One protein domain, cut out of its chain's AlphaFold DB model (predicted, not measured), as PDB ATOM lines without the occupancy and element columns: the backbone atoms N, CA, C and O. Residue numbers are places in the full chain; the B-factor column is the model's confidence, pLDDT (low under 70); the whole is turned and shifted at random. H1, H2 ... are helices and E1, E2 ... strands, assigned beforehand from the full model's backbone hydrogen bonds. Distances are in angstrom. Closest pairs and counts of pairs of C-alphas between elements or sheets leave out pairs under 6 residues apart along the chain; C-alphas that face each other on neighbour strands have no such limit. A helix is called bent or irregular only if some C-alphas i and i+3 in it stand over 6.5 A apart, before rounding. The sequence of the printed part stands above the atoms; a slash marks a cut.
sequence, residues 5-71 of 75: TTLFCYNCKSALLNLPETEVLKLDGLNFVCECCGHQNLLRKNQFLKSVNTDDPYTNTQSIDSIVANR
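This is residues 5 to 71 of the 75 residues of an uncharacterized protein of Clostridium sp. (UniProt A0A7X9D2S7). Two small antiparallel sheets, the meander E3 E4 E5 and the pair E1 E2, are stacked partly face to face in a small head; H1 sits at one end of it, where the chain passes from E2 to E3. From the opposite end a thin arm sticks out, residues 60 to 71, which includes H3 and makes the length of the whole. The printed part has 67 residues, with three named helices and five named strands in the order E1 E2 H1 E3 E4 E5 H2 H3, of mixed class. The whole is loose, with a radius of gyration of the C-alphas of 14.8 A and spans of 53 by 20 by 12 A.

Begin with the three-stranded sheet: E3 is residues 31 to 33, E4 runs over residues 40 to 44 for 12.7 A, and E5 over residues 47 to 50 for 10.1 A. Find C-alpha 5 at (20.431, -43.475, 27.797); there E1, residues 5 to 8, begins and runs 9.8 A. E2, residues 15 to 20, covers 14.5 A, and H1, residues 21 to 26, covers 9.0 A. H2 is residues 57 to 60, 5.7 A long. H3, residues 62 to 69, runs 12.0 A to C-alpha 69 at (-22.093, -50.976, 42.225); it is neither bent nor irregular, but only just: C-alphas 62 and 65 are 6.1 A apart.

E3, E4 and E5 form a meander, each strand the antiparallel neighbour of the one before, with E3 and E5 as edge strands. In the hairpin E3 and E4, look at N 32 and O 41, 2.8 A apart and within hydrogen-bond range. In the hairpin E4 and E5, N 42 and O 49 are within range at 2.9 A. The hairpin E1 and E2 is antiparallel at 161 degrees, with N 7 and O 17 at 2.8 A. Between the sheets, the closest C-alphas of E1 and E5 are those of Leu 7 and Gln 47, 6.4 A apart. H1 is only just on the three-stranded sheet, with 5 pairs of C-alphas within 10 A, and only grazes it with residues 24 to 25. H2 and H3 are not on that sheet and meet only through their link. Of the O i to N i+4 pairs, 1 of 2 is within range in H1 and 2 of 4 in H3; H2 is too short for such a pair.

The C-alphas farthest apart are those of Thr 22 and Arg 71, 53.6 A. Without residues 60 to 71, which stand free, the body spans 32 by 19 by 12 A. The printed part has no cut, and no link is long. Mean pLDDT of the printed part is 80.4; look for values under 70 at residues 53 to 71.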
ATOM      1  N   THR A   5      21.201 -42.315  27.375       90.62
ATOM      2  CA  THR A   5      20.431 -43.475  27.797       90.62
ATOM      3  C   THR A   5      18.964 -43.090  27.802       90.62
ATOM      4  O   THR A   5      18.551 -42.166  28.503       90.62
ATOM      5  N   THR A   6      18.170 -43.819  27.022       94.69
ATOM      6  CA  THR A   6      16.715 -43.715  27.071       94.69
ATOM      7  C   THR A   6      16.171 -44.717  28.080       94.69
ATOM      8  O   THR A   6      16.429 -45.916  27.977       94.69
ATOM      9  N   LEU A   7      15.419 -44.223  29.058       95.31
ATOM     10  CA  LEU A   7      14.741 -45.027  30.063       95.31
ATOM     11  C   LEU A   7      13.245 -45.086  29.772       95.31
ATOM     12  O   LEU A   7      12.622 -44.089  29.403       95.31
ATOM     13  N   PHE A   8      12.674 -46.268  29.982       96.00
ATOM     14  CA  PHE A   8      11.295 -46.580  29.630       96.00
ATOM     15  C   PHE A   8      10.456 -46.874  30.866       96.00
ATOM     16  O   PHE A   8      10.951 -47.460  31.827       96.00
ATOM     17  N   CYS A   9       9.175 -46.516  30.816       94.94
ATOM     18  CA  CYS A   9       8.211 -46.814  31.865       94.94
ATOM     19  C   CYS A   9       8.240 -48.306  32.213       94.94
ATOM     20  O   CYS A   9       8.182 -49.154  31.316       94.94
ATOM     21  N   TYR A  10       8.246 -48.641  33.505       93.81
ATOM     22  CA  TYR A  10       8.236 -50.040  33.932       93.81
ATOM     23  C   TYR A  10       6.975 -50.772  33.427       93.81
ATOM     24  O   TYR A  10       7.058 -51.956  33.089       93.81
ATOM     25  N   ASN A  11       5.845 -50.054  33.327       92.69
ATOM     26  CA  ASN A  11       4.529 -50.579  32.966       92.69
ATOM     27  C   ASN A  11       4.286 -50.593  31.445       92.69
ATOM     28  O   ASN A  11       4.321 -51.648  30.822       92.69
ATOM     29  N   CYS A  12       4.084 -49.424  30.825       94.06
ATOM     30  CA  CYS A  12       3.654 -49.329  29.420       94.06
ATOM     31  C   CYS A  12       4.798 -49.245  28.395       94.06
ATOM     32  O   CYS A  12       4.537 -49.149  27.200       94.06
ATOM     33  N   LYS A  13       6.060 -49.268  28.847       95.31
ATOM     34  CA  LYS A  13       7.266 -49.187  28.001       95.31
ATOM     35  C   LYS A  13       7.395 -47.909  27.158       95.31
ATOM     36  O   LYS A  13       8.238 -47.865  26.269       95.31
ATOM     37  N   SER A  14       6.628 -46.857  27.447       95.00
ATOM     38  CA  SER A  14       6.847 -45.537  26.845       95.00
ATOM     39  C   SER A  14       8.179 -44.936  27.300       95.00
ATOM     40  O   SER A  14       8.635 -45.198  28.415       95.00
ATOM     41  N   ALA A  15       8.825 -44.142  26.447       95.19
ATOM     42  CA  ALA A  15      10.045 -43.427  26.819       95.19
ATOM     43  C   ALA A  15       9.713 -42.313  27.827       95.19
ATOM     44  O   ALA A  15       8.813 -41.516  27.577       95.19
ATOM     45  N   LEU A  16      10.431 -42.263  28.955       94.56
ATOM     46  CA  LEU A  16      10.235 -41.254  30.010       94.56
ATOM     47  C   LEU A  16      11.393 -40.266  30.116       94.56
ATOM     48  O   LEU A  16      11.184 -39.099  30.425       94.56
ATOM     49  N   LEU A  17      12.621 -40.743  29.932       94.44
ATOM     50  CA  LEU A  17      13.814 -39.941  30.166       94.44
ATOM     51  C   LEU A  17      14.855 -40.277  29.113       94.44
ATOM     52  O   LEU A  17      15.088 -41.449  28.836       94.44
ATOM     53  N   ASN A  18      15.489 -39.258  28.543       94.50
ATOM     54  CA  ASN A  18      16.590 -39.428  27.607       94.50
ATOM     55  C   ASN A  18      17.704 -38.447  27.961       94.50
ATOM     56  O   ASN A  18      17.671 -37.286  27.557       94.50
ATOM     57  N   LEU A  19      18.662 -38.906  28.761       94.00
ATOM     58  CA  LEU A  19      19.743 -38.080  29.295       94.00
ATOM     59  C   LEU A  19      21.077 -38.831  29.235       94.00
ATOM     60  O   LEU A  19      21.084 -40.061  29.148       94.00
ATOM     61  N   PRO A  20      22.217 -38.119  29.290       93.19
ATOM     62  CA  PRO A  20      23.513 -38.754  29.475       93.19
ATOM     63  C   PRO A  20      23.546 -39.560  30.772       93.19
ATOM     64  O   PRO A  20      22.981 -39.137  31.782       93.19
ATOM     65  N   GLU A  21      24.263 -40.681  30.772       91.06
ATOM     66  CA  GLU A  21      24.338 -41.584  31.927       91.06
ATOM     67  C   GLU A  21      24.759 -40.867  33.224       91.06
ATOM     68  O   GLU A  21      24.194 -41.105  34.290       91.06
ATOM     69  N   THR A  22      25.683 -39.907  33.127       91.69
ATOM     70  CA  THR A  22      26.138 -39.086  34.261       91.69
ATOM     71  C   THR A  22      25.037 -38.226  34.872       91.69
ATOM     72  O   THR A  22      25.069 -37.967  36.072       91.69
ATOM     73  N   GLU A  23      24.076 -37.766  34.070       92.69
ATOM     74  CA  GLU A  23      22.922 -37.008  34.559       92.69
ATOM     75  C   GLU A  23      21.860 -37.945  35.138       92.69
ATOM     76  O   GLU A  23      21.284 -37.634  36.174       92.69
ATOM     77  N   VAL A  24      21.656 -39.124  34.537       92.50
ATOM     78  CA  VAL A  24      20.741 -40.147  35.070       92.50
ATOM     79  C   VAL A  24      21.158 -40.578  36.481       92.50
ATOM     80  O   VAL A  24      20.308 -40.667  37.365       92.50
ATOM     81  N   LEU A  25      22.459 -40.760  36.730       92.00
ATOM     82  CA  LEU A  25      22.980 -41.139  38.049       92.00
ATOM     83  C   LEU A  25      22.676 -40.105  39.148       92.00
ATOM     84  O   LEU A  25      22.491 -40.484  40.302       92.00
ATOM     85  N   LYS A  26      22.588 -38.811  38.811       93.75
ATOM     86  CA  LYS A  26      22.234 -37.748  39.772       93.75
ATOM     87  C   LYS A  26      20.765 -37.795  40.195       93.75
ATOM     88  O   LYS A  26      20.404 -37.198  41.203       93.75
ATOM     89  N   LEU A  27      19.930 -38.469  39.408       94.06
ATOM     90  CA  LEU A  27      18.488 -38.575  39.606       94.06
ATOM     91  C   LEU A  27      18.096 -39.889  40.311       94.06
ATOM     92  O   LEU A  27      16.906 -40.155  40.488       94.06
ATOM     93  N   ASP A  28      19.070 -40.721  40.707       93.44
ATOM     94  CA  ASP A  28      18.827 -41.974  41.428       93.44
ATOM     95  C   ASP A  28      18.027 -41.725  42.718       93.44
ATOM     96  O   ASP A  28      18.368 -40.873  43.538       93.44
ATOM     97  N   GLY A  29      16.944 -42.478  42.898       91.62
ATOM     98  CA  GLY A  29      16.017 -42.344  44.020       91.62
ATOM     99  C   GLY A  29      14.826 -41.412  43.773       91.62
ATOM    100  O   GLY A  29      13.924 -41.382  44.610       91.62
ATOM    101  N   LEU A  30      14.772 -40.690  42.647       93.06
ATOM    102  CA  LEU A  30      13.625 -39.846  42.295       93.06
ATOM    103  C   LEU A  30      12.492 -40.643  41.631       93.06
ATOM    104  O   LEU A  30      12.718 -41.662  40.974       93.06
ATOM    105  N   ASN A  31      11.262 -40.147  41.783       91.94
ATOM    106  CA  ASN A  31      10.069 -40.697  41.141       91.94
ATOM    107  C   ASN A  31       9.667 -39.863  39.918       91.94
ATOM    108  O   ASN A  31       9.684 -38.635  39.968       91.94
ATOM    109  N   PHE A  32       9.241 -40.543  38.856       92.38
ATOM    110  CA  PHE A  32       8.791 -39.943  37.602       92.38
ATOM    111  C   PHE A  32       7.408 -40.477  37.233       92.38
ATOM    112  O   PHE A  32       7.187 -41.688  37.186       92.38
ATOM    113  N   VAL A  33       6.467 -39.582  36.952       92.44
ATOM    114  CA  VAL A  33       5.120 -39.963  36.513       92.44
ATOM    115  C   VAL A  33       5.144 -40.210  35.008       92.44
ATOM    116  O   VAL A  33       5.626 -39.379  34.245       92.44
ATOM    117  N   CYS A  34       4.636 -41.363  34.571       92.50
ATOM    118  CA  CYS A  34       4.497 -41.647  33.148       92.50
ATOM    119  C   CYS A  34       3.305 -40.883  32.559       92.50
ATOM    120  O   CYS A  34       2.170 -41.123  32.959       92.50
ATOM    121  N   GLU A  35       3.533 -40.044  31.550       90.56
ATOM    122  CA  GLU A  35       2.458 -39.295  30.878       90.56
ATOM    123  C   GLU A  35       1.490 -40.198  30.093       90.56
ATOM    124  O   GLU A  35       0.334 -39.841  29.891       90.56
ATOM    125  N   CYS A  36       1.927 -41.395  29.680       91.44
ATOM    126  CA  CYS A  36       1.088 -42.325  28.916       91.44
ATOM    127  C   CYS A  36       0.149 -43.167  29.789       91.44
ATOM    128  O   CYS A  36      -0.937 -43.521  29.344       91.44
ATOM    129  N   CYS A  37       0.577 -43.562  30.995       91.00
ATOM    130  CA  CYS A  37      -0.178 -44.505  31.834       91.00
ATOM    131  C   CYS A  37      -0.343 -44.069  33.291       91.00
ATOM    132  O   CYS A  37      -0.865 -44.843  34.087       91.00
ATOM    133  N   GLY A  38       0.159 -42.893  33.666       88.12
ATOM    134  CA  GLY A  38      -0.021 -42.310  34.993       88.12
ATOM    135  C   GLY A  38       0.826 -42.897  36.124       88.12
ATOM    136  O   GLY A  38       0.982 -42.263  37.160       88.12
ATOM    137  N   HIS A  39       1.412 -44.078  35.933       88.62
ATOM    138  CA  HIS A  39       2.132 -44.788  36.991       88.62
ATOM    139  C   HIS A  39       3.412 -44.064  37.423       88.62
ATOM    140  O   HIS A  39       4.130 -43.497  36.585       88.62
ATOM    141  N   GLN A  40       3.745 -44.163  38.713       92.00
ATOM    142  CA  GLN A  40       5.011 -43.669  39.254       92.00
ATOM    143  C   GLN A  40       6.166 -44.651  38.998       92.00
ATOM    144  O   GLN A  40       6.101 -45.842  39.311       92.00
ATOM    145  N   ASN A  41       7.261 -44.130  38.453       93.19
ATOM    146  CA  ASN A  41       8.470 -44.864  38.096       93.19
ATOM    147  C   ASN A  41       9.615 -44.391  38.994       93.19
ATOM    148  O   ASN A  41      10.073 -43.256  38.866       93.19
ATOM    149  N   LEU A  42      10.081 -45.255  39.895       94.38
ATOM    150  CA  LEU A  42      11.243 -44.977  40.732       94.38
ATOM    151  C   LEU A  42      12.514 -45.230  39.920       94.38
ATOM    152  O   LEU A  42      12.726 -46.347  39.439       94.38
ATOM    153  N   LEU A  43      13.366 -44.219  39.783       94.69
ATOM    154  CA  LEU A  43      14.666 -44.373  39.144       94.69
ATOM    155  C   LEU A  43      15.652 -45.017  40.123       94.69
ATOM    156  O   LEU A  43      15.970 -44.439  41.161       94.69
ATOM    157  N   ARG A  44      16.152 -46.211  39.791       93.69
ATOM    158  CA  ARG A  44      17.245 -46.869  40.515       93.69
ATOM    159  C   ARG A  44      18.231 -47.507  39.552       93.69
ATOM    160  O   ARG A  44      17.826 -48.278  38.688       93.69
ATOM    161  N   LYS A  45      19.528 -47.239  39.734       88.56
ATOM    162  CA  LYS A  45      20.632 -47.833  38.958       88.56
ATOM    163  C   LYS A  45      20.371 -47.782  37.444       88.56
ATOM    164  O   LYS A  45      20.478 -48.797  36.760       88.56
ATOM    165  N   ASN A  46      19.990 -46.607  36.942       89.81
ATOM    166  CA  ASN A  46      19.669 -46.362  35.531       89.81
ATOM    167  C   ASN A  46      18.507 -47.213  34.986       89.81
ATOM    168  O   ASN A  46      18.487 -47.555  33.807       89.81
ATOM    169  N   GLN A  47      17.537 -47.574  35.826       91.75
ATOM    170  CA  GLN A  47      16.320 -48.267  35.406       91.75
ATOM    171  C   GLN A  47      15.102 -47.731  36.149       91.75
ATOM    172  O   GLN A  47      15.191 -47.307  37.302       91.75
ATOM    173  N   PHE A  48      13.949 -47.781  35.486       94.88
ATOM    174  CA  PHE A  48      12.673 -47.479  36.116       94.88
ATOM    175  C   PHE A  48      12.055 -48.739  36.710       94.88
ATOM    176  O   PHE A  48      11.782 -49.715  36.009       94.88
ATOM    177  N   LEU A  49      11.818 -48.688  38.017       92.94
ATOM    178  CA  LEU A  49      11.126 -49.710  38.787       92.94
ATOM    179  C   LEU A  49       9.741 -49.202  39.191       92.94
ATOM    180  O   LEU A  49       9.476 -47.996  39.198       92.94
ATOM    181  N   LYS A  50       8.859 -50.128  39.569       90.25
ATOM    182  CA  LYS A  50       7.583 -49.776  40.193       90.25
ATOM    183  C   LYS A  50       7.851 -49.016  41.496       90.25
ATOM    184  O   LYS A  50       8.581 -49.521  42.350       90.25
ATOM    185  N   SER A  51       7.269 -47.826  41.648       83.25
ATOM    186  CA  SER A  51       7.319 -47.110  42.924       83.25
ATOM    187  C   SER A  51       6.465 -47.831  43.971       83.25
ATOM    188  O   SER A  51       5.398 -48.359  43.656       83.25
ATOM    189  N   VAL A  52       6.946 -47.888  45.213       75.00
ATOM    190  CA  VAL A  52       6.235 -48.517  46.347       75.00
ATOM    191  C   VAL A  52       5.435 -47.478  47.144       75.00
ATOM    192  O   VAL A  52       4.917 -47.781  48.215       75.00
ATOM    193  N   ASN A  53       5.333 -46.243  46.645       63.16
ATOM    194  CA  ASN A  53       4.522 -45.217  47.285       63.16
ATOM    195  C   ASN A  53       3.047 -45.635  47.289       63.16
ATOM    196  O   ASN A  53       2.447 -45.877  46.244       63.16
ATOM    197  N   THR A  54       2.460 -45.675  48.483       55.66
ATOM    198  CA  THR A  54       1.023 -45.880  48.718       55.66
ATOM    199  C   THR A  54       0.159 -44.725  48.204       55.66
ATOM    200  O   THR A  54      -1.054 -44.877  48.120       55.66
ATOM    201  N   ASP A  55       0.780 -43.608  47.814       53.75
ATOM    202  CA  ASP A  55       0.151 -42.427  47.208       53.75
ATOM    203  C   ASP A  55       0.254 -42.414  45.671       53.75
ATOM    204  O   ASP A  55       0.310 -41.348  45.059       53.75
ATOM    205  N   ASP A  56       0.327 -43.575  45.012       53.22
ATOM    206  CA  ASP A  56       0.138 -43.625  43.560       53.22
ATOM    207  C   ASP A  56      -1.369 -43.421  43.264       53.22
ATOM    208  O   ASP A  56      -2.192 -44.291  43.587       53.22
ATOM    209  N   PRO A  57      -1.772 -42.268  42.686       53.75
ATOM    210  CA  PRO A  57      -3.182 -41.942  42.473       53.75
ATOM    211  C   PRO A  57      -3.869 -42.906  41.493       53.75
ATOM    212  O   PRO A  57      -5.097 -42.984  41.481       53.75
ATOM    213  N   TYR A  58      -3.104 -43.686  40.718       51.50
ATOM    214  CA  TYR A  58      -3.635 -44.688  39.792       51.50
ATOM    215  C   TYR A  58      -3.880 -46.053  40.442       51.50
ATOM    216  O   TYR A  58      -4.560 -46.890  39.852       51.50
ATOM    217  N   THR A  59      -3.431 -46.275  41.681       48.16
ATOM    218  CA  THR A  59      -3.870 -47.447  42.463       48.16
ATOM    219  C   THR A  59      -5.300 -47.307  42.985       48.16
ATOM    220  O   THR A  59      -5.897 -48.304  43.378       48.16
ATOM    221  N   ASN A  60      -5.877 -46.098  42.973       43.16
ATOM    222  CA  ASN A  60      -7.196 -45.834  43.555       43.16
ATOM    223  C   ASN A  60      -8.346 -45.769  42.528       43.16
ATOM    224  O   ASN A  60      -9.497 -45.556  42.908       43.16
ATOM    225  N   THR A  61      -8.092 -45.976  41.230       48.06
ATOM    226  CA  THR A  61      -9.174 -46.006  40.225       48.06
ATOM    227  C   THR A  61      -9.975 -47.309  40.239       48.06
ATOM    228  O   THR A  61     -11.113 -47.306  39.783       48.06
ATOM    229  N   GLN A  62      -9.460 -48.392  40.837       47.41
ATOM    230  CA  GLN A  62     -10.252 -49.609  41.087       47.41
ATOM    231  C   GLN A  62     -11.275 -49.445  42.229       47.41
ATOM    232  O   GLN A  62     -12.165 -50.277  42.393       47.41
ATOM    233  N   SER A  63     -11.194 -48.358  43.002       47.25
ATOM    234  CA  SER A  63     -12.088 -48.111  44.137       47.25
ATOM    235  C   SER A  63     -13.407 -47.439  43.737       47.25
ATOM    236  O   SER A  63     -14.370 -47.495  44.501       47.25
ATOM    237  N   ILE A  64     -13.494 -46.819  42.550       52.94
ATOM    238  CA  ILE A  64     -14.727 -46.140  42.107       52.94
ATOM    239  C   ILE A  64     -15.772 -47.139  41.587       52.94
ATOM    240  O   ILE A  64     -16.962 -46.948  41.847       52.94
ATOM    241  N   ASP A  65     -15.358 -48.252  40.975       48.72
ATOM    242  CA  ASP A  65     -16.295 -49.300  40.540       48.72
ATOM    243  C   ASP A  65     -17.065 -49.918  41.722       48.72
ATOM    244  O   ASP A  65     -18.250 -50.241  41.610       48.72
ATOM    245  N   SER A  66     -16.447 -49.982  42.907       49.56
ATOM    246  CA  SER A  66     -17.097 -50.499  44.123       49.56
ATOM    247  C   SER A  66     -18.101 -49.515  44.749       49.56
ATOM    248  O   SER A  66     -19.007 -49.932  45.472       49.56
ATOM    249  N   ILE A  67     -17.982 -48.212  44.465       53.25
ATOM    250  CA  ILE A  67     -18.922 -47.182  44.945       53.25
ATOM    251  C   ILE A  67     -20.144 -47.092  44.019       53.25
ATOM    252  O   ILE A  67     -21.262 -46.881  44.492       53.25
ATOM    253  N   VAL A  68     -19.964 -47.303  42.711       52.22
ATOM    254  CA  VAL A  68     -21.068 -47.280  41.737       52.22
ATOM    255  C   VAL A  68     -21.926 -48.551  41.816       52.22
ATOM    256  O   VAL A  68     -23.149 -48.449  41.747       52.22
ATOM    257  N   ALA A  69     -21.336 -49.725  42.073       48.78
ATOM    258  CA  ALA A  69     -22.093 -50.976  42.225       48.78
ATOM    259  C   ALA A  69     -23.014 -51.005  43.465       48.78
ATOM    260  O   ALA A  69     -24.068 -51.638  43.436       48.78
ATOM    261  N   ASN A  70     -22.671 -50.280  44.537       44.53
ATOM    262  CA  ASN A  70     -23.492 -50.195  45.754       44.53
ATOM    263  C   ASN A  70     -24.665 -49.203  45.657       44.53
ATOM    264  O   ASN A  70     -25.492 -49.126  46.564       44.53
ATOM    265  N   ARG A  71     -24.757 -48.431  44.567       43.28
ATOM    266  CA  ARG A  71     -25.822 -47.435  44.370       43.28
ATOM    267  C   ARG A  71     -27.028 -47.973  43.591       43.28
ATOM    268  O   ARG A  71     -28.047 -47.295  43.526       43.28
TER     269      ARG A  71